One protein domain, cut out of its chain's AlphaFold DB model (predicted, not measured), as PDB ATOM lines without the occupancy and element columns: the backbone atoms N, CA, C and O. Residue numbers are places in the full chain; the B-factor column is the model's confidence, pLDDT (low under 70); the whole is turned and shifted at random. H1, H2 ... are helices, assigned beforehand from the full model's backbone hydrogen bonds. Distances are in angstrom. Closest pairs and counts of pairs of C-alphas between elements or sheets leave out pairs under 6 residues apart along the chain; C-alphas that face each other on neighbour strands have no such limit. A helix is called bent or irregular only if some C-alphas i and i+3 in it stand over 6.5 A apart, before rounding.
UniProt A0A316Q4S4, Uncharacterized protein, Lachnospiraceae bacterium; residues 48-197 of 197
ATOM      1  N   LYS A  48     175.115 143.138 126.620       46.19
ATOM      2  CA  LYS A  48     174.548 142.701 127.904       46.19
ATOM      3  C   LYS A  48     174.935 143.632 129.059       46.19
ATOM      4  O   LYS A  48     174.063 144.108 129.768       46.19
ATOM      5  N   SER A  49     176.224 143.941 129.234       45.22
ATOM      6  CA  SER A  49     176.687 144.805 130.336       45.22
ATOM      7  C   SER A  49     176.210 146.260 130.239       45.22
ATOM      8  O   SER A  49     176.008 146.898 131.267       45.22
ATOM      9  N   ILE A  50     175.995 146.782 129.025       47.41
ATOM     10  CA  ILE A  50     175.525 148.159 128.818       47.41
ATOM     11  C   ILE A  50     174.027 148.265 129.139       47.41
ATOM     12  O   ILE A  50     173.647 149.163 129.888       47.41
ATOM     13  N   THR A  51     173.192 147.319 128.687       47.88
ATOM     14  CA  THR A  51     171.752 147.288 129.022       47.88
ATOM     15  C   THR A  51     171.509 147.192 130.530       47.88
ATOM     16  O   THR A  51     170.586 147.809 131.049       47.88
ATOM     17  N   TYR A  52     172.356 146.469 131.268       49.38
ATOM     18  CA  TYR A  52     172.234 146.391 132.727       49.38
ATOM     19  C   TYR A  52     172.669 147.669 133.451       49.38
ATOM     20  O   TYR A  52     172.269 147.869 134.586       49.38
ATOM     21  N   SER A  53     173.453 148.557 132.836       52.09
ATOM     22  CA  SER A  53     173.890 149.792 133.509       52.09
ATOM     23  C   SER A  53     172.811 150.884 133.581       52.09
ATOM     24  O   SER A  53     172.916 151.787 134.413       52.09
ATOM     25  N   TYR A  54     171.747 150.762 132.780       59.47
ATOM     26  CA  TYR A  54     170.623 151.695 132.732       59.47
ATOM     27  C   TYR A  54     169.316 150.916 132.547       59.47
ATOM     28  O   TYR A  54     168.882 150.688 131.427       59.47
ATOM     29  N   GLN A  55     168.696 150.491 133.652       70.75
ATOM     30  CA  GLN A  55     167.338 149.944 133.628       70.75
ATOM     31  C   GLN A  55     166.365 150.872 134.338       70.75
ATOM     32  O   GLN A  55     166.654 151.445 135.393       70.75
ATOM     33  N   THR A  56     165.177 150.983 133.768       83.00
ATOM     34  CA  THR A  56     164.047 151.700 134.346       83.00
ATOM     35  C   THR A  56     163.222 150.779 135.252       83.00
ATOM     36  O   THR A  56     163.251 149.555 135.132       83.00
ATOM     37  N   ALA A  57     162.418 151.354 136.156       84.81
ATOM     38  CA  ALA A  57     161.521 150.560 137.006       84.81
ATOM     39  C   ALA A  57     160.591 149.612 136.201       84.81
ATOM     40  O   ALA A  57     160.448 148.455 136.601       84.81
ATOM     41  N   PRO A  58     159.975 150.040 135.074       84.50
ATOM     42  CA  PRO A  58     159.273 149.156 134.140       84.50
ATOM     43  C   PRO A  58     160.047 147.911 133.706       84.50
ATOM     44  O   PRO A  58     159.485 146.819 133.728       84.50
ATOM     45  N   GLU A  59     161.312 148.069 133.328       84.06
ATOM     46  CA  GLU A  59     162.140 146.981 132.800       84.06
ATOM     47  C   GLU A  59     162.533 145.995 133.892       84.06
ATOM     48  O   GLU A  59     162.420 144.789 133.680       84.06
ATOM     49  N   ILE A  60     162.883 146.494 135.082       87.50
ATOM     50  CA  ILE A  60     163.142 145.653 136.259       87.50
ATOM     51  C   ILE A  60     161.915 144.783 136.569       87.50
ATOM     52  O   ILE A  60     162.041 143.593 136.837       87.50
ATOM     53  N   MET A  61     160.703 145.342 136.479       89.06
ATOM     54  CA  MET A  61     159.470 144.575 136.701       89.06
ATOM     55  C   MET A  61     159.157 143.586 135.578       89.06
ATOM     56  O   MET A  61     158.656 142.490 135.842       89.06
ATOM     57  N   LYS A  62     159.426 143.953 134.324       88.62
ATOM     58  CA  LYS A  62     159.257 143.048 133.181       88.62
ATOM     59  C   LYS A  62     160.193 141.843 133.299       88.62
ATOM     60  O   LYS A  62     159.766 140.718 133.067       88.62
ATOM     61  N   ASN A  63     161.429 142.082 133.730       88.06
ATOM     62  CA  ASN A  63     162.466 141.067 133.894       88.06
ATOM     63  C   ASN A  63     162.487 140.445 135.301       88.06
ATOM     64  O   ASN A  63     163.438 139.744 135.633       88.06
ATOM     65  N   TYR A  64     161.456 140.676 136.123       92.25
ATOM     66  CA  TYR A  64     161.406 140.274 137.534       92.25
ATOM     67  C   TYR A  64     161.809 138.811 137.763       92.25
ATOM     68  O   TYR A  64     162.690 138.537 138.573       92.25
ATOM     69  N   PHE A  65     161.204 137.878 137.020       91.19
ATOM     70  CA  PHE A  65     161.490 136.449 137.176       91.19
ATOM     71  C   PHE A  65     162.925 136.103 136.779       91.19
ATOM     72  O   PHE A  65     163.580 135.367 137.502       91.19
ATOM     73  N   SER A  66     163.439 136.683 135.690       89.19
ATOM     74  CA  SER A  66     164.826 136.474 135.267       89.19
ATOM     75  C   SER A  66     165.824 137.031 136.282       89.19
ATOM     76  O   SER A  66     166.813 136.378 136.576       89.19
ATOM     77  N   ILE A  67     165.551 138.203 136.868       88.25
ATOM     78  CA  ILE A  67     166.416 138.811 137.892       88.25
ATOM     79  C   ILE A  67     166.497 137.924 139.138       88.25
ATOM     80  O   ILE A  67     167.576 137.792 139.712       88.25
ATOM     81  N   ILE A  68     165.371 137.326 139.543       89.44
ATOM     82  CA  ILE A  68     165.312 136.415 140.691       89.44
ATOM     83  C   ILE A  68     165.988 135.083 140.382       89.44
ATOM     84  O   ILE A  68     166.748 134.591 141.201       89.44
ATOM     85  N   GLU A  69     165.737 134.500 139.211       87.81
ATOM     86  CA  GLU A  69     166.353 133.228 138.811       87.81
ATOM     87  C   GLU A  69     167.880 133.349 138.635       87.81
ATOM     88  O   GLU A  69     168.604 132.384 138.875       87.81
ATOM     89  N   GLU A  70     168.377 134.523 138.232       84.62
ATOM     90  CA  GLU A  70     169.807 134.800 138.037       84.62
ATOM     91  C   GLU A  70     170.524 135.338 139.292       84.62
ATOM     92  O   GLU A  70     171.739 135.542 139.231       84.62
ATOM     93  N   ASP A  71     169.809 135.614 140.392       82.25
ATOM     94  CA  ASP A  71     170.326 136.344 141.567       82.25
ATOM     95  C   ASP A  71     171.141 137.595 141.167       82.25
ATOM     96  O   ASP A  71     172.261 137.851 141.629       82.25
ATOM     97  N   ASN A  72     170.600 138.377 140.225       77.38
ATOM     98  CA  ASN A  72     171.351 139.420 139.530       77.38
ATOM     99  C   ASN A  72     171.504 140.702 140.370       77.38
ATOM    100  O   ASN A  72     170.827 141.709 140.150       77.38
ATOM    101  N   ASN A  73     172.453 140.679 141.308       78.81
ATOM    102  CA  ASN A  73     172.755 141.795 142.210       78.81
ATOM    103  C   ASN A  73     173.099 143.109 141.481       78.81
ATOM    104  O   ASN A  73     172.766 144.185 141.968       78.81
ATOM    105  N   GLN A  74     173.703 143.050 140.287       74.69
ATOM    106  CA  GLN A  74     174.069 144.259 139.532       74.69
ATOM    107  C   GLN A  74     172.842 145.080 139.116       74.69
ATOM    108  O   GLN A  74     172.886 146.310 139.122       74.69
ATOM    109  N   VAL A  75     171.736 144.411 138.774       80.69
ATOM    110  CA  VAL A  75     170.469 145.083 138.454       80.69
ATOM    111  C   VAL A  75     169.818 145.645 139.716       80.69
ATOM    112  O   VAL A  75     169.247 146.737 139.686       80.69
ATOM    113  N   LEU A  76     169.940 144.938 140.840       84.06
ATOM    114  CA  LEU A  76     169.365 145.357 142.118       84.06
ATOM    115  C   LEU A  76     170.036 146.622 142.678       84.06
ATOM    116  O   LEU A  76     169.336 147.497 143.191       84.06
ATOM    117  N   GLU A  77     171.337 146.819 142.439       80.94
ATOM    118  CA  GLU A  77     172.046 148.066 142.777       80.94
ATOM    119  C   GLU A  77     171.440 149.318 142.105       80.94
ATOM    120  O   GLU A  77     171.610 150.450 142.578       80.94
ATOM    121  N   LEU A  78     170.726 149.152 140.985       82.50
ATOM    122  CA  LEU A  78     170.067 150.257 140.286       82.50
ATOM    123  C   LEU A  78     168.804 150.728 141.004       82.50
ATOM    124  O   LEU A  78     168.422 151.884 140.817       82.50
ATOM    125  N   ILE A  79     168.179 149.895 141.848       85.88
ATOM    126  CA  ILE A  79     166.943 150.224 142.582       85.88
ATOM    127  C   ILE A  79     167.131 151.503 143.412       85.88
ATOM    128  O   ILE A  79     166.254 152.371 143.467       85.88
ATOM    129  N   ASP A  80     168.314 151.677 144.000       84.38
ATOM    130  CA  ASP A  80     168.648 152.877 144.762       84.38
ATOM    131  C   ASP A  80     168.882 154.114 143.884       84.38
ATOM    132  O   ASP A  80     168.713 155.241 144.363       84.38
ATOM    133  N   LYS A  81     169.202 153.942 142.600       83.25
ATOM    134  CA  LYS A  81     169.456 155.035 141.647       83.25
ATOM    135  C   LYS A  81     168.189 155.472 140.912       83.25
ATOM    136  O   LYS A  81     168.044 156.656 140.611       83.25
ATOM    137  N   ILE A  82     167.243 154.561 140.684       84.38
ATOM    138  CA  ILE A  82     165.978 154.878 140.017       84.38
ATOM    139  C   ILE A  82     164.994 155.613 140.937       84.38
ATOM    140  O   ILE A  82     164.964 155.462 142.167       84.38
ATOM    141  N   MET A  83     164.152 156.440 140.315       81.81
ATOM    142  CA  MET A  83     163.035 157.099 140.981       81.81
ATOM    143  C   MET A  83     161.772 156.249 140.823       81.81
ATOM    144  O   MET A  83     161.129 156.270 139.780       81.81
ATOM    145  N   ILE A  84     161.401 155.536 141.887       87.31
ATOM    146  CA  ILE A  84     160.130 154.810 141.970       87.31
ATOM    147  C   ILE A  84     159.113 155.718 142.664       87.31
ATOM    148  O   ILE A  84     159.282 156.101 143.830       87.31
ATOM    149  N   GLN A  85     158.076 156.114 141.928       83.94
ATOM    150  CA  GLN A  85     157.011 156.959 142.463       83.94
ATOM    151  C   GLN A  85     156.086 156.137 143.360       83.94
ATOM    152  O   GLN A  85     155.762 154.997 143.046       83.94
ATOM    153  N   SER A  86     155.557 156.739 144.426       83.00
ATOM    154  CA  SER A  86     154.621 156.052 145.328       83.00
ATOM    155  C   SER A  86     153.344 155.573 144.631       83.00
ATOM    156  O   SER A  86     152.698 154.645 145.107       83.00
ATOM    157  N   GLN A  87     152.963 156.181 143.501       82.88
ATOM    158  CA  GLN A  87     151.811 155.761 142.698       82.88
ATOM    159  C   GLN A  87     152.112 154.553 141.799       82.88
ATOM    160  O   GLN A  87     151.171 153.885 141.371       82.88
ATOM    161  N   GLN A  88     153.376 154.171 141.587       86.94
ATOM    162  CA  GLN A  88     153.775 153.026 140.754       86.94
ATOM    163  C   GLN A  88     153.853 151.732 141.563       86.94
ATOM    164  O   GLN A  88     154.307 151.738 142.703       86.94
ATOM    165  N   TYR A  89     153.251 150.654 141.059       91.62
ATOM    166  CA  TYR A  89     153.404 149.330 141.667       91.62
ATOM    167  C   TYR A  89     154.849 148.891 141.465       91.62
ATOM    168  O   TYR A  89     155.358 149.072 140.362       91.62
ATOM    169  N   PHE A  90     155.497 148.389 142.513       93.50
ATOM    170  CA  PHE A  90     156.872 147.916 142.457       93.50
ATOM    171  C   PHE A  90     157.073 146.797 143.495       93.50
ATOM    172  O   PHE A  90     156.838 147.060 144.678       93.50
ATOM    173  N   PRO A  91     157.461 145.578 143.078       94.12
ATOM    174  CA  PRO A  91     157.791 144.487 143.989       94.12
ATOM    175  C   PRO A  91     159.181 144.711 144.597       94.12
ATOM    176  O   PRO A  91     160.102 145.130 143.895       94.12
ATOM    177  N   ILE A  92     159.352 144.458 145.893       94.94
ATOM    178  CA  ILE A  92     160.648 144.626 146.573       94.94
ATOM    179  C   ILE A  92     160.998 143.467 147.505       94.94
ATOM    180  O   ILE A  92     162.146 143.373 147.935       94.94
ATOM    181  N   TYR A  93     160.060 142.583 147.851       94.69
ATOM    182  CA  TYR A  93     160.320 141.561 148.860       94.69
ATOM    183  C   TYR A  93     161.359 140.550 148.386       94.69
ATOM    184  O   TYR A  93     162.371 140.381 149.073       94.69
ATOM    185  N   ALA A  94     161.182 139.977 147.194       94.06
ATOM    186  CA  ALA A  94     162.158 139.079 146.585       94.06
ATOM    187  C   ALA A  94     163.518 139.763 146.412       94.06
ATOM    188  O   ALA A  94     164.540 139.252 146.859       94.06
ATOM    189  N   PHE A  95     163.524 140.975 145.853       93.00
ATOM    190  CA  PHE A  95     164.747 141.749 145.642       93.00
ATOM    191  C   PHE A  95     165.495 142.039 146.946       93.00
ATOM    192  O   PHE A  95     166.713 141.935 146.976       93.00
ATOM    193  N   SER A  96     164.782 142.323 148.040       92.31
ATOM    194  CA  SER A  96     165.400 142.543 149.353       92.31
ATOM    195  C   SER A  96     166.004 141.283 149.978       92.31
ATOM    196  O   SER A  96     166.864 141.396 150.848       92.31
ATOM    197  N   LYS A  97     165.548 140.091 149.565       91.19
ATOM    198  CA  LYS A  97     166.130 138.812 149.992       91.19
ATOM    199  C   LYS A  97     167.404 138.481 149.217       91.19
ATOM    200  O   LYS A  97     168.324 137.928 149.811       91.19
ATOM    201  N   ILE A  98     167.452 138.831 147.930       89.31
ATOM    202  CA  ILE A  98     168.621 138.618 147.062       89.31
ATOM    203  C   ILE A  98     169.720 139.633 147.395       89.31
ATOM    204  O   ILE A  98     170.857 139.243 147.651       89.31
ATOM    205  N   ASP A  99     169.364 140.919 147.463       87.69
ATOM    206  CA  ASP A  99     170.276 142.007 147.815       87.69
ATOM    207  C   ASP A  99     169.794 142.760 149.073       87.69
ATOM    208  O   ASP A  99     168.999 143.707 148.997       87.69
ATOM    209  N   PRO A 100     170.312 142.389 150.258       86.38
ATOM    210  CA  PRO A 100     170.023 143.082 151.511       86.38
ATOM    211  C   PRO A 100     170.601 144.503 151.599       86.38
ATOM    212  O   PRO A 100     170.333 145.204 152.577       86.38
ATOM    213  N   THR A 101     171.430 144.938 150.642       87.88
ATOM    214  CA  THR A 101     172.125 146.235 150.698       87.88
ATOM    215  C   THR A 101     171.307 147.396 150.135       87.88
ATOM    216  O   THR A 101     171.674 148.558 150.346       87.88
ATOM    217  N   ILE A 102     170.173 147.104 149.486       88.94
ATOM    218  CA  ILE A 102     169.259 148.107 148.934       88.94
ATOM    219  C   ILE A 102     168.770 149.035 150.061       88.94
ATOM    220  O   ILE A 102     168.058 148.637 150.987       88.94
ATOM    221  N   LYS A 103     169.085 150.329 149.966       89.25
ATOM    222  CA  LYS A 103     168.806 151.308 151.035       89.25
ATOM    223  C   LYS A 103     167.335 151.688 151.126       89.25
ATOM    224  O   LYS A 103     166.848 152.060 152.191       89.25
ATOM    225  N   LYS A 104     166.615 151.658 150.003       90.06
ATOM    226  CA  LYS A 104     165.206 152.082 149.927       90.06
ATOM    227  C   LYS A 104     164.195 150.973 150.263       90.06
ATOM    228  O   LYS A 104     162.997 151.230 150.127       90.06
ATOM    229  N   VAL A 105     164.631 149.790 150.710       91.56
ATOM    230  CA  VAL A 105     163.762 148.617 150.950       91.56
ATOM    231  C   VAL A 105     162.568 148.946 151.835       91.56
ATOM    232  O   VAL A 105     161.438 148.723 151.413       91.56
ATOM    233  N   ASP A 106     162.778 149.542 153.009       91.50
ATOM    234  CA  ASP A 106     161.682 149.814 153.954       91.50
ATOM    235  C   ASP A 106     160.623 150.749 153.363       91.50
ATOM    236  O   ASP A 106     159.413 150.549 153.520       91.50
ATOM    237  N   LYS A 107     161.077 151.767 152.624       92.81
ATOM    238  CA  LYS A 107     160.194 152.704 151.925       92.81
ATOM    239  C   LYS A 107     159.369 151.976 150.866       92.81
ATOM    240  O   LYS A 107     158.165 152.214 150.778       92.81
ATOM    241  N   LEU A 108     160.004 151.129 150.061       93.12
ATOM    242  CA  LEU A 108     159.345 150.393 148.984       93.12
ATOM    243  C   LEU A 108     158.399 149.312 149.531       93.12
ATOM    244  O   LEU A 108     157.279 149.213 149.039       93.12
ATOM    245  N   LYS A 109     158.768 148.608 150.612       94.94
ATOM    246  CA  LYS A 109     157.901 147.631 151.295       94.94
ATOM    247  C   LYS A 109     156.628 148.306 151.784       94.94
ATOM    248  O   LYS A 109     155.526 147.871 151.463       94.94
ATOM    249  N   LYS A 110     156.760 149.458 152.453       94.12
ATOM    250  CA  LYS A 110     155.605 150.254 152.893       94.12
ATOM    251  C   LYS A 110     154.714 150.694 151.726       94.12
ATOM    252  O   LYS A 110     153.488 150.658 151.847       94.12
ATOM    253  N   GLN A 111     155.308 151.114 150.606       93.62
ATOM    254  CA  GLN A 111     154.553 151.490 149.404       93.62
ATOM    255  C   GLN A 111     153.797 150.300 148.808       93.62
ATOM    256  O   GLN A 111     152.621 150.447 148.476       93.62
ATOM    257  N   GLN A 112     154.439 149.136 148.706       94.81
ATOM    258  CA  GLN A 112     153.813 147.907 148.231       94.81
ATOM    259  C   GLN A 112     152.652 147.494 149.146       94.81
ATOM    260  O   GLN A 112     151.532 147.365 148.656       94.81
ATOM    261  N   CYS A 113     152.861 147.418 150.466       94.44
ATOM    262  CA  CYS A 113     151.810 147.089 151.438       94.44
ATOM    263  C   CYS A 113     150.595 148.014 151.332       94.44
ATOM    264  O   CYS A 113     149.477 147.534 151.178       94.44
ATOM    265  N   THR A 114     150.808 149.334 151.324       94.75
ATOM    266  CA  THR A 114     149.709 150.321 151.255       94.75
ATOM    267  C   THR A 114     148.820 150.092 150.023       94.75
ATOM    268  O   THR A 114     147.603 150.295 150.046       94.75
ATOM    269  N   LYS A 115     149.418 149.654 148.913       93.81
ATOM    270  CA  LYS A 115     148.679 149.366 147.681       93.81
ATOM    271  C   LYS A 115     147.941 148.049 147.724       93.81
ATOM    272  O   LYS A 115     146.811 147.989 147.249       93.81
ATOM    273  N   LEU A 116     148.566 147.021 148.284       94.75
ATOM    274  CA  LEU A 116     147.927 145.729 148.495       94.75
ATOM    275  C   LEU A 116     146.714 145.867 149.422       94.75
ATOM    276  O   LEU A 116     145.638 145.375 149.092       94.75
ATOM    277  N   GLU A 117     146.829 146.655 150.493       94.88
ATOM    278  CA  GLU A 117     145.705 147.021 151.366       94.88
ATOM    279  C   GLU A 117     144.596 147.761 150.607       94.88
ATOM    280  O   GLU A 117     143.412 147.466 150.780       94.88
ATOM    281  N   SER A 118     144.963 148.685 149.715       93.81
ATOM    282  CA  SER A 118     143.994 149.412 148.885       93.81
ATOM    283  C   SER A 118     143.231 148.482 147.932       93.81
ATOM    284  O   SER A 118     142.025 148.646 147.749       93.81
ATOM    285  N   ILE A 119     143.910 147.491 147.340       93.75
ATOM    286  CA  ILE A 119     143.275 146.457 146.506       93.75
ATOM    287  C   ILE A 119     142.343 145.606 147.358       93.75
ATOM    288  O   ILE A 119     141.197 145.390 146.969       93.75
ATOM    289  N   LYS A 120     142.813 145.170 148.530       93.69
ATOM    290  CA  LYS A 120     142.036 144.352 149.458       93.69
ATOM    291  C   LYS A 120     140.717 145.033 149.826       93.69
ATOM    292  O   LYS A 120     139.655 144.480 149.561       93.69
ATOM    293  N   ALA A 121     140.782 146.277 150.295       94.44
ATOM    294  CA  ALA A 121     139.599 147.057 150.653       94.44
ATOM    295  C   ALA A 121     138.657 147.310 149.458       94.44
ATOM    296  O   ALA A 121     137.434 147.339 149.613       94.44
ATOM    297  N   LEU A 122     139.207 147.506 148.253       93.06
ATOM    298  CA  LEU A 122     138.411 147.693 147.040       93.06
ATOM    299  C   LEU A 122     137.627 146.427 146.676       93.06
ATOM    300  O   LEU A 122     136.443 146.532 146.342       93.06
ATOM    301  N   VAL A 123     138.288 145.268 146.708       93.44
ATOM    302  CA  VAL A 123     137.692 143.985 146.323       93.44
ATOM    303  C   VAL A 123     136.672 143.538 147.365       93.44
ATOM    304  O   VAL A 123     135.537 143.271 146.982       93.44
ATOM    305  N   GLU A 124     136.999 143.594 148.661       92.69
ATOM    306  CA  GLU A 124     136.077 143.253 149.765       92.69
ATOM    307  C   GLU A 124     134.776 144.065 149.725       92.69
ATOM    308  O   GLU A 124     133.702 143.566 150.055       92.69
ATOM    309  N   LYS A 125     134.847 145.329 149.294       92.94
ATOM    310  CA  LYS A 125     133.670 146.197 149.184       92.94
ATOM    311  C   LYS A 125     132.768 145.852 147.995       92.94
ATOM    312  O   LYS A 125     131.596 146.228 147.996       92.94
ATOM    313  N   ARG A 126     133.315 145.248 146.938       92.12
ATOM    314  CA  ARG A 126     132.646 145.119 145.632       92.12
ATOM    315  C   ARG A 126     132.281 143.691 145.266       92.12
ATOM    316  O   ARG A 126     131.326 143.506 144.516       92.12
ATOM    317  N   PHE A 127     133.040 142.717 145.747       91.81
ATOM    318  CA  PHE A 127     132.957 141.334 145.309       91.81
ATOM    319  C   PHE A 127     132.993 140.395 146.509       91.81
ATOM    320  O   PHE A 127     133.752 140.594 147.453       91.81
ATOM    321  N   GLU A 128     132.192 139.337 146.442       89.69
ATOM    322  CA  GLU A 128     132.261 138.217 147.375       89.69
ATOM    323  C   GLU A 128     133.051 137.085 146.704       89.69
ATOM    324  O   GLU A 128     132.478 136.224 146.040       89.69
ATOM    325  N   VAL A 129     134.381 137.135 146.819       90.44
ATOM    326  CA  VAL A 129     135.286 136.191 146.142       90.44
ATOM    327  C   VAL A 129     135.298 134.857 146.886       90.44
ATOM    328  O   VAL A 129     135.715 134.794 148.044       90.44
ATOM    329  N   LYS A 130     134.833 133.793 146.225       90.62
ATOM    330  CA  LYS A 130     134.721 132.429 146.787       90.62
ATOM    331  C   LYS A 130     135.549 131.401 146.031       90.62
ATOM    332  O   LYS A 130     135.686 130.270 146.481       90.62
ATOM    333  N   GLU A 131     136.056 131.787 144.872       92.31
ATOM    334  CA  GLU A 131     136.834 130.938 143.991       92.31
ATOM    335  C   GLU A 131     138.159 130.550 144.647       92.31
ATOM    336  O   GLU A 131     138.793 131.364 145.325       92.31
ATOM    337  N   THR A 132     138.570 129.304 144.410       91.75
ATOM    338  CA  THR A 132     139.798 128.706 144.956       91.75
ATOM    339  C   THR A 132     140.781 128.264 143.869       91.75
ATOM    340  O   THR A 132     141.770 127.601 144.159       91.75
ATOM    341  N   SER A 133     140.510 128.609 142.607       92.31
ATOM    342  CA  SER A 133     141.414 128.410 141.472       92.31
ATOM    343  C   SER A 133     141.461 129.670 140.612       92.31
ATOM    344  O   SER A 133     140.463 130.380 140.451       92.31
ATOM    345  N   LEU A 134     142.627 129.927 140.020       92.19
ATOM    346  CA  LEU A 134     142.830 130.982 139.031       92.19
ATOM    347  C   LEU A 134     141.844 130.854 137.860       92.19
ATOM    348  O   LEU A 134     141.275 131.852 137.415       92.19
ATOM    349  N   ILE A 135     141.621 129.631 137.373       91.81
ATOM    350  CA  ILE A 135     140.748 129.362 136.224       91.81
ATOM    351  C   ILE A 135     139.297 129.723 136.550       91.81
ATOM    352  O   ILE A 135     138.613 130.310 135.711       91.81
ATOM    353  N   ASP A 136     138.839 129.438 137.769       93.19
ATOM    354  CA  ASP A 136     137.482 129.777 138.204       93.19
ATOM    355  C   ASP A 136     137.266 131.295 138.209       93.19
ATOM    356  O   ASP A 136     136.261 131.782 137.685       93.19
ATOM    357  N   ILE A 137     138.246 132.064 138.698       92.62
ATOM    358  CA  ILE A 137     138.201 133.535 138.672       92.62
ATOM    359  C   ILE A 137     138.199 134.054 137.228       92.62
ATOM    360  O   ILE A 137     137.428 134.955 136.880       92.62
ATOM    361  N   LEU A 138     139.046 133.485 136.367       90.81
ATOM    362  CA  LEU A 138     139.144 133.877 134.962       90.81
ATOM    363  C   LEU A 138     137.888 133.523 134.159       90.81
ATOM    364  O   LEU A 138     137.544 134.259 133.235       90.81
ATOM    365  N   ASN A 139     137.172 132.458 134.510       91.81
ATOM    366  CA  ASN A 139     135.954 132.040 133.817       91.81
ATOM    367  C   ASN A 139     134.676 132.650 134.404       91.81
ATOM    368  O   ASN A 139     133.639 132.641 133.730       91.81
ATOM    369  N   ASN A 140     134.736 133.224 135.609       90.25
ATOM    370  CA  ASN A 140     133.582 133.849 136.237       90.25
ATOM    371  C   ASN A 140     133.102 135.069 135.423       90.25
ATOM    372  O   ASN A 140     133.806 136.070 135.259       90.25
ATOM    373  N   GLN A 141     131.871 134.972 134.911       88.19
ATOM    374  CA  GLN A 141     131.218 136.006 134.098       88.19
ATOM    375  C   GLN A 141     130.653 137.164 134.933       88.19
ATOM    376  O   GLN A 141     130.356 138.225 134.388       88.19
ATOM    377  N   ASN A 142     130.531 136.991 136.252       87.69
ATOM    378  CA  ASN A 142     130.120 138.052 137.175       87.69
ATOM    379  C   ASN A 142     131.247 139.067 137.414       87.69
ATOM    380  O   ASN A 142     130.991 140.185 137.863       87.69
ATOM    381  N   TYR A 143     132.496 138.703 137.107       88.75
ATOM    382  CA  TYR A 143     133.645 139.591 137.209       88.75
ATOM    383  C   TYR A 143     133.923 140.254 135.866       88.75
ATOM    384  O   TYR A 143     134.297 139.601 134.888       88.75
ATOM    385  N   ALA A 144     133.786 141.581 135.817       88.44
ATOM    386  CA  ALA A 144     134.195 142.325 134.635       88.44
ATOM    387  C   ALA A 144     135.700 142.135 134.393       88.44
ATOM    388  O   ALA A 144     136.491 142.119 135.337       88.44
ATOM    389  N   MET A 145     136.095 142.037 133.119       84.81
ATOM    390  CA  MET A 145     137.479 141.755 132.712       84.81
ATOM    391  C   MET A 145     138.495 142.693 133.380       84.81
ATOM    392  O   MET A 145     139.561 142.258 133.802       84.81
ATOM    393  N   THR A 146     138.125 143.964 133.545       85.94
ATOM    394  CA  THR A 146     138.961 145.008 134.149       85.94
ATOM    395  C   THR A 146     139.277 144.794 135.626       85.94
ATOM    396  O   THR A 146     140.191 145.438 136.107       85.94
ATOM    397  N   TYR A 147     138.511 143.964 136.347       88.81
ATOM    398  CA  TYR A 147     138.730 143.680 137.772       88.81
ATOM    399  C   TYR A 147     139.345 142.304 138.022       88.81
ATOM    400  O   TYR A 147     139.642 141.972 139.168       88.81
ATOM    401  N   LYS A 148     139.519 141.470 136.986       90.75
ATOM    402  CA  LYS A 148     139.993 140.094 137.179       90.75
ATOM    403  C   LYS A 148     141.376 140.065 137.816       90.75
ATOM    404  O   LYS A 148     141.573 139.320 138.763       90.75
ATOM    405  N   ASN A 149     142.292 140.931 137.387       91.62
ATOM    406  CA  ASN A 149     143.629 141.003 137.979       91.62
ATOM    407  C   ASN A 149     143.602 141.457 139.448       91.62
ATOM    408  O   ASN A 149     144.337 140.907 140.266       91.62
ATOM    409  N   GLU A 150     142.742 142.412 139.816       92.88
ATOM    410  CA  GLU A 150     142.516 142.805 141.213       92.88
ATOM    411  C   GLU A 150     141.956 141.653 142.051       92.88
ATOM    412  O   GLU A 150     142.401 141.450 143.178       92.88
ATOM    413  N   ILE A 151     141.000 140.897 141.507       94.69
ATOM    414  CA  ILE A 151     140.370 139.767 142.197       94.69
ATOM    415  C   ILE A 151     141.363 138.619 142.371       94.69
ATOM    416  O   ILE A 151     141.436 138.061 143.460       94.69
ATOM    417  N   ILE A 152     142.170 138.308 141.352       95.12
ATOM    418  CA  ILE A 152     143.245 137.308 141.443       95.12
ATOM    419  C   ILE A 152     144.261 137.741 142.502       95.12
ATOM    420  O   ILE A 152     144.608 136.951 143.375       95.12
ATOM    421  N   ALA A 153     144.699 139.005 142.477       94.69
ATOM    422  CA  ALA A 153     145.614 139.538 143.483       94.69
ATOM    423  C   ALA A 153     145.029 139.415 144.899       94.69
ATOM    424  O   ALA A 153     145.724 138.985 145.815       94.69
ATOM    425  N   TYR A 154     143.748 139.746 145.082       95.56
ATOM    426  CA  TYR A 154     143.053 139.582 146.358       95.56
ATOM    427  C   TYR A 154     142.965 138.119 146.797       95.56
ATOM    428  O   TYR A 154     143.358 137.810 147.919       95.56
ATOM    429  N   ALA A 155     142.507 137.228 145.915       95.12
ATOM    430  CA  ALA A 155     142.386 135.798 146.184       95.12
ATOM    431  C   ALA A 155     143.736 135.183 146.581       95.12
ATOM    432  O   ALA A 155     143.792 134.357 147.489       95.12
ATOM    433  N   LEU A 156     144.825 135.628 145.948       95.38
ATOM    434  CA  LEU A 156     146.185 135.215 146.284       95.38
ATOM    435  C   LEU A 156     146.586 135.702 147.682       95.38
ATOM    436  O   LEU A 156     147.095 134.924 148.481       95.38
ATOM    437  N   MET A 157     146.306 136.970 148.008       93.69
ATOM    438  CA  MET A 157     146.629 137.555 149.317       93.69
ATOM    439  C   MET A 157     145.874 136.911 150.485       93.69
ATOM    440  O   MET A 157     146.408 136.866 151.591       93.69
ATOM    441  N   ILE A 158     144.639 136.444 150.272       93.06
ATOM    442  CA  ILE A 158     143.863 135.737 151.307       93.06
ATOM    443  C   ILE A 158     144.134 134.225 151.337       93.06
ATOM    444  O   ILE A 158     143.586 133.534 152.191       93.06
ATOM    445  N   GLY A 159     144.969 133.713 150.425       91.12
ATOM    446  CA  GLY A 159     145.317 132.294 150.343       91.12
ATOM    447  C   GLY A 159     144.237 131.400 149.726       91.12
ATOM    448  O   GLY A 159     144.300 130.185 149.885       91.12
ATOM    449  N   ASN A 160     143.254 131.971 149.023       91.31
ATOM    450  CA  ASN A 160     142.240 131.194 148.305       91.31
ATOM    451  C   ASN A 160     142.825 130.472 147.087       91.31
ATOM    452  O   ASN A 160     142.378 129.379 146.758       91.31
ATOM    453  N   ILE A 161     143.798 131.093 146.416       93.88
ATOM    454  CA  ILE A 161     144.523 130.509 145.283       93.88
ATOM    455  C   ILE A 161     146.004 130.376 145.627       93.88
ATOM    456  O   ILE A 161     146.557 131.187 146.373       93.88
ATOM    457  N   SER A 162     146.655 129.361 145.063       91.81
ATOM    458  CA  SER A 162     148.078 129.112 145.300       91.81
ATOM    459  C   SER A 162     148.959 129.995 144.419       91.81
ATOM    460  O   SER A 162     148.715 130.140 143.219       91.81
ATOM    461  N   ALA A 163     150.066 130.490 144.972       91.94
ATOM    462  CA  ALA A 163     151.100 131.173 144.199       91.94
ATOM    463  C   ALA A 163     151.673 130.294 143.069       91.94
ATOM    464  O   ALA A 163     151.979 130.807 141.997       91.94
ATOM    465  N   THR A 164     151.726 128.969 143.257       90.50
ATOM    466  CA  THR A 164     152.183 128.018 142.226       90.50
ATOM    467  C   THR A 164     151.284 127.993 140.990       90.50
ATOM    468  O   THR A 164     151.737 127.642 139.906       90.50
ATOM    469  N   GLU A 165     150.003 128.334 141.146       92.12
ATOM    470  CA  GLU A 165     149.047 128.439 140.039       92.12
ATOM    471  C   GLU A 165     149.147 129.807 139.346       92.12
ATOM    472  O   GLU A 165     148.973 129.911 138.135       92.12
ATOM    473  N   VAL A 166     149.467 130.860 140.108       93.44
ATOM    474  CA  VAL A 166     149.572 132.238 139.605       93.44
ATOM    475  C   VAL A 166     150.917 132.514 138.922       93.44
ATOM    476  O   VAL A 166     150.973 133.329 138.002       93.44
ATOM    477  N   GLU A 167     151.999 131.843 139.319       94.06
ATOM    478  CA  GLU A 167     153.336 132.072 138.755       94.06
ATOM    479  C   GLU A 167     153.404 131.855 137.229       94.06
ATOM    480  O   GLU A 167     153.872 132.767 136.540       94.06
ATOM    481  N   PRO A 168     152.917 130.733 136.652       93.62
ATOM    482  CA  PRO A 168     152.940 130.536 135.201       93.62
ATOM    483  C   PRO A 168     152.154 131.619 134.455       93.62
ATOM    484  O   PRO A 168     152.600 132.109 133.419       93.62
ATOM    485  N   TYR A 169     151.022 132.043 135.023       93.25
ATOM    486  CA  TYR A 169     150.201 133.119 134.478       93.25
ATOM    487  C   TYR A 169     150.948 134.460 134.478       93.25
ATOM    488  O   TYR A 169     150.980 135.160 133.467       93.25
ATOM    489  N   LEU A 170     151.638 134.796 135.571       93.44
ATOM    490  CA  LEU A 170     152.482 135.990 135.642       93.44
ATOM    491  C   LEU A 170     153.674 135.932 134.677       93.44
ATOM    492  O   LEU A 170     154.007 136.956 134.078       93.44
ATOM    493  N   LYS A 171     154.300 134.764 134.494       92.69
ATOM    494  CA  LYS A 171     155.386 134.562 133.520       92.69
ATOM    495  C   LYS A 171     154.903 134.758 132.078       92.69
ATOM    496  O   LYS A 171     155.607 135.358 131.276       92.69
ATOM    497  N   GLU A 172     153.687 134.334 131.743       92.25
ATOM    498  CA  GLU A 172     153.088 134.624 130.433       92.25
ATOM    499  C   GLU A 172     152.755 136.121 130.274       92.25
ATOM    500  O   GLU A 172     153.020 136.737 129.231       92.25
ATOM    501  N   MET A 173     152.220 136.744 131.330       90.50
ATOM    502  CA  MET A 173     151.929 138.178 131.345       90.50
ATOM    503  C   MET A 173     153.188 139.041 131.243       90.50
ATOM    504  O   MET A 173     153.107 140.120 130.666       90.50
ATOM    505  N   SER A 174     154.340 138.613 131.765       89.81
ATOM    506  CA  SER A 174     155.580 139.398 131.672       89.81
ATOM    507  C   SER A 174     156.040 139.560 130.215       89.81
ATOM    508  O   SER A 174     156.498 140.638 129.822       89.81
ATOM    509  N   VAL A 175     155.827 138.530 129.388       87.81
ATOM    510  CA  VAL A 175     156.161 138.524 127.958       87.81
ATOM    511  C   VAL A 175     155.158 139.343 127.147       87.81
ATOM    512  O   VAL A 175     155.558 140.157 126.316       87.81
ATOM    513  N   THR A 176     153.860 139.154 127.394       86.19
ATOM    514  CA  THR A 176     152.786 139.767 126.592       86.19
ATOM    515  C   THR A 176     152.436 141.188 127.038       86.19
ATOM    516  O   THR A 176     152.266 142.078 126.209       86.19
ATOM    517  N   ASN A 177     152.369 141.418 128.352       83.69
ATOM    518  CA  ASN A 177     151.783 142.593 128.998       83.69
ATOM    519  C   ASN A 177     152.645 143.137 130.160       83.69
ATOM    520  O   ASN A 177     152.130 143.846 131.032       83.69
ATOM    521  N   GLY A 178     153.957 142.863 130.181       81.06
ATOM    522  CA  GLY A 178     154.848 143.166 131.316       81.06
ATOM    523  C   GLY A 178     154.977 144.653 131.685       81.06
ATOM    524  O   GLY A 178     155.436 145.007 132.770       81.06
ATOM    525  N   ASN A 179     154.521 145.551 130.809       82.88
ATOM    526  CA  ASN A 179     154.503 146.994 131.054       82.88
ATOM    527  C   ASN A 179     153.157 147.529 131.568       82.88
ATOM    528  O   ASN A 179     153.047 148.719 131.869       82.88
ATOM    529  N   THR A 180     152.140 146.677 131.684       87.94
ATOM    530  CA  THR A 180     150.800 147.084 132.117       87.94
ATOM    531  C   THR A 180     150.722 147.274 133.630       87.94
ATOM    532  O   THR A 180     151.423 146.626 134.410       87.94
ATOM    533  N   THR A 181     149.830 148.164 134.065       88.44
ATOM    534  CA  THR A 181     149.539 148.345 135.497       88.44
ATOM    535  C   THR A 181     148.954 147.075 136.104       88.44
ATOM    536  O   THR A 181     149.262 146.763 137.250       88.44
ATOM    537  N   ASP A 182     148.168 146.327 135.331       90.12
ATOM    538  CA  ASP A 182     147.531 145.094 135.783       90.12
ATOM    539  C   ASP A 182     148.549 143.999 136.104       90.12
ATOM    540  O   ASP A 182     148.492 143.420 137.188       90.12
ATOM    541  N   TYR A 183     149.532 143.793 135.220       92.38
ATOM    542  CA  TYR A 183     150.656 142.896 135.486       92.38
ATOM    543  C   TYR A 183     151.401 143.304 136.760       92.38
ATOM    544  O   TYR A 183     151.557 142.502 137.673       92.38
ATOM    545  N   ARG A 184     151.811 144.575 136.864       92.31
ATOM    546  CA  ARG A 184     152.596 145.064 138.013       92.31
ATOM    547  C   ARG A 184     151.831 144.950 139.328       92.31
ATOM    548  O   ARG A 184     152.430 144.692 140.370       92.31
ATOM    549  N   ARG A 185     150.512 145.151 139.282       93.19
ATOM    550  CA  ARG A 185     149.616 144.990 140.425       93.19
ATOM    551  C   ARG A 185     149.630 143.551 140.927       93.19
ATOM    552  O   ARG A 185     149.889 143.333 142.109       93.19
ATOM    553  N   LEU A 186     149.373 142.592 140.038       94.81
ATOM    554  CA  LEU A 186     149.360 141.174 140.386       94.81
ATOM    555  C   LEU A 186     150.751 140.695 140.827       94.81
ATOM    556  O   LEU A 186     150.867 139.977 141.816       94.81
ATOM    557  N   LEU A 187     151.802 141.180 140.165       95.56
ATOM    558  CA  LEU A 187     153.190 140.898 140.517       95.56
ATOM    559  C   LEU A 187     153.520 141.326 141.951       95.56
ATOM    560  O   LEU A 187     154.151 140.573 142.678       95.56
ATOM    561  N   CYS A 188     153.056 142.502 142.388       96.00
ATOM    562  CA  CYS A 188     153.250 142.953 143.768       96.00
ATOM    563  C   CYS A 188     152.533 142.060 144.788       96.00
ATOM    564  O   CYS A 188     153.043 141.875 145.892       96.00
ATOM    565  N   ALA A 189     151.350 141.535 144.457       95.94
ATOM    566  CA  ALA A 189     150.635 140.621 145.345       95.94
ATOM    567  C   ALA A 189     151.370 139.279 145.449       95.94
ATOM    568  O   ALA A 189     151.547 138.761 146.548       95.94
ATOM    569  N   PHE A 190     151.862 138.766 144.319       96.38
ATOM    570  CA  PHE A 190     152.675 137.556 144.268       96.38
ATOM    571  C   PHE A 190     153.993 137.698 145.033       96.38
ATOM    572  O   PHE A 190     154.296 136.858 145.874       96.38
ATOM    573  N   ASP A 191     154.740 138.778 144.794       96.44
ATOM    574  CA  ASP A 191     155.994 139.079 145.493       96.44
ATOM    575  C   ASP A 191     155.791 139.136 147.013       96.44
ATOM    576  O   ASP A 191     156.552 138.537 147.769       96.44
ATOM    577  N   TYR A 192     154.713 139.778 147.468       95.69
ATOM    578  CA  TYR A 192     154.373 139.816 148.888       95.69
ATOM    579  C   TYR A 192     154.078 138.418 149.442       95.69
ATOM    580  O   TYR A 192     154.675 138.017 150.435       95.69
ATOM    581  N   VAL A 193     153.194 137.647 148.805       94.69
ATOM    582  CA  VAL A 193     152.798 136.320 149.315       94.69
ATOM    583  C   VAL A 193     153.965 135.331 149.325       94.69
ATOM    584  O   VAL A 193     154.072 134.533 150.248       94.69
ATOM    585  N   MET A 194     154.861 135.398 148.341       93.75
ATOM    586  CA  MET A 194     155.991 134.470 148.242       93.75
ATOM    587  C   MET A 194     157.197 134.867 149.098       93.75
ATOM    588  O   MET A 194     157.953 133.998 149.529       93.75
ATOM    589  N   TYR A 195     157.417 136.166 149.320       93.44
ATOM    590  CA  TYR A 195     158.683 136.658 149.868       93.44
ATOM    591  C   TYR A 195     158.544 137.577 151.090       93.44
ATOM    592  O   TYR A 195     159.566 138.087 151.549       93.44
ATOM    593  N   SER A 196     157.344 137.799 151.637       89.38
ATOM    594  CA  SER A 196     157.176 138.649 152.830       89.38
ATOM    595  C   SER A 196     157.660 138.041 154.147       89.38
ATOM    596  O   SER A 196     158.025 138.819 155.031       89.38
ATOM    597  N   ASP A 197     157.732 136.710 154.234       67.25
ATOM    598  CA  ASP A 197     158.190 135.957 155.415       67.25
ATOM    599  C   ASP A 197     159.717 135.860 155.549       67.25
ATOM    600  O   ASP A 197     160.392 135.566 154.529       67.25
TER     601      ASP A 197
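AT A GLANCE: This is residues 48 to 197 of the 197 residues of an uncharacterized protein of Lachnospiraceae bacterium (UniProt A0A316Q4S4). One long helix, H6, runs along one side of an elongated helical body and crosses H8 and H10, which stand side by side beneath it. H9 folds back on H10 as a helical hairpin, and the centres of H8, H9 and H10 make a triangle; short H7 packs on H8 toward one end of the body, and the short helices H1 to H5 gather toward the other. The printed part has 150 residues with ten named helices, H1 to H10 in chain order, and no named strand; the class is all helix. It is compact, with a radius of gyration of the C-alphas of 15.3 A, and spans 47 by 27 by 24 A.

IN THESE COORDINATES: H6, residues 105 to 126, is 31.8 A long, from C-alpha 105 at (163.762, 148.617, 150.950) to C-alpha 126 at (132.646, 145.119, 145.632). After it come H7, residues 134 to 139, H8, residues 145 to 157 and 19.4 A, H9, residues 163 to 177 and 19.0 A, and H10, residues 181 to 195 and 20.7 A, ending at C-alpha 195 (158.683, 136.658, 149.868). Before it lie H1, residues 48 to 53, H2, 57 to 62, H3, 64 to 69, H4, 73 to 76, and H5, 93 to 98. H8 is irregular, with C-alphas 146 and 149 7.2 A apart; H9 is only just irregular, with C-alphas 165 and 168 6.6 A apart.

HOW THE PARTS SIT: H6 touches H8 at a steep tilt of 63 degrees, opposite ways, closest at the C-alphas of Lys 120 and Tyr 154, 5.8 A. It only just touches H10, with 3 pairs of C-alphas within 8 A, closest at Leu 116 and Ala 189, 6.6 A. H10 is the hub, touching four helices. H8 and H10 touch at a shallow tilt of 9 degrees, the same way, closest at the C-alphas of Ala 153 and Leu 186, 5.1 A. H9 and H10 form a hairpin at 32 degrees, closest at the C-alphas of Met 173 and Tyr 183, 6.4 A. H7 and H8 form another at 24 degrees, closest at the C-alphas of Leu 138 and Lys 148, 6.7 A. Residues 191 to 195 of H10 touch H5, closest at the C-alphas of Tyr 93 and Tyr 195, 5.3 A. H3 only just touches H5, and H1 only just touches H4, each with 3 pairs within 8 A, closest at the C-alphas of Ile 68 and Ala 94, 7.2 A, and of Tyr 52 and Val 75, 6.1 A. H2 touches no helix; the C-alphas of Lys 62 and Ser 174 in H9 are 5.4 A apart. Every O i to N i+4 pair is within hydrogen-bond range in H1, H2, H3, H5, H6, H7 and H10, against 7 of 9 in H8 and 8 of 11 in H9; H4 is too short for such a pair.

THE WHOLE: The C-alphas farthest apart, of Ile 50 and Glu 128, are 48.1 A apart. The printed part has no cut; the long link is H4 to H5, residues 77 to 92. The mean pLDDT of the printed part is 88.1, with residues 48 to 54 and 197 under 70.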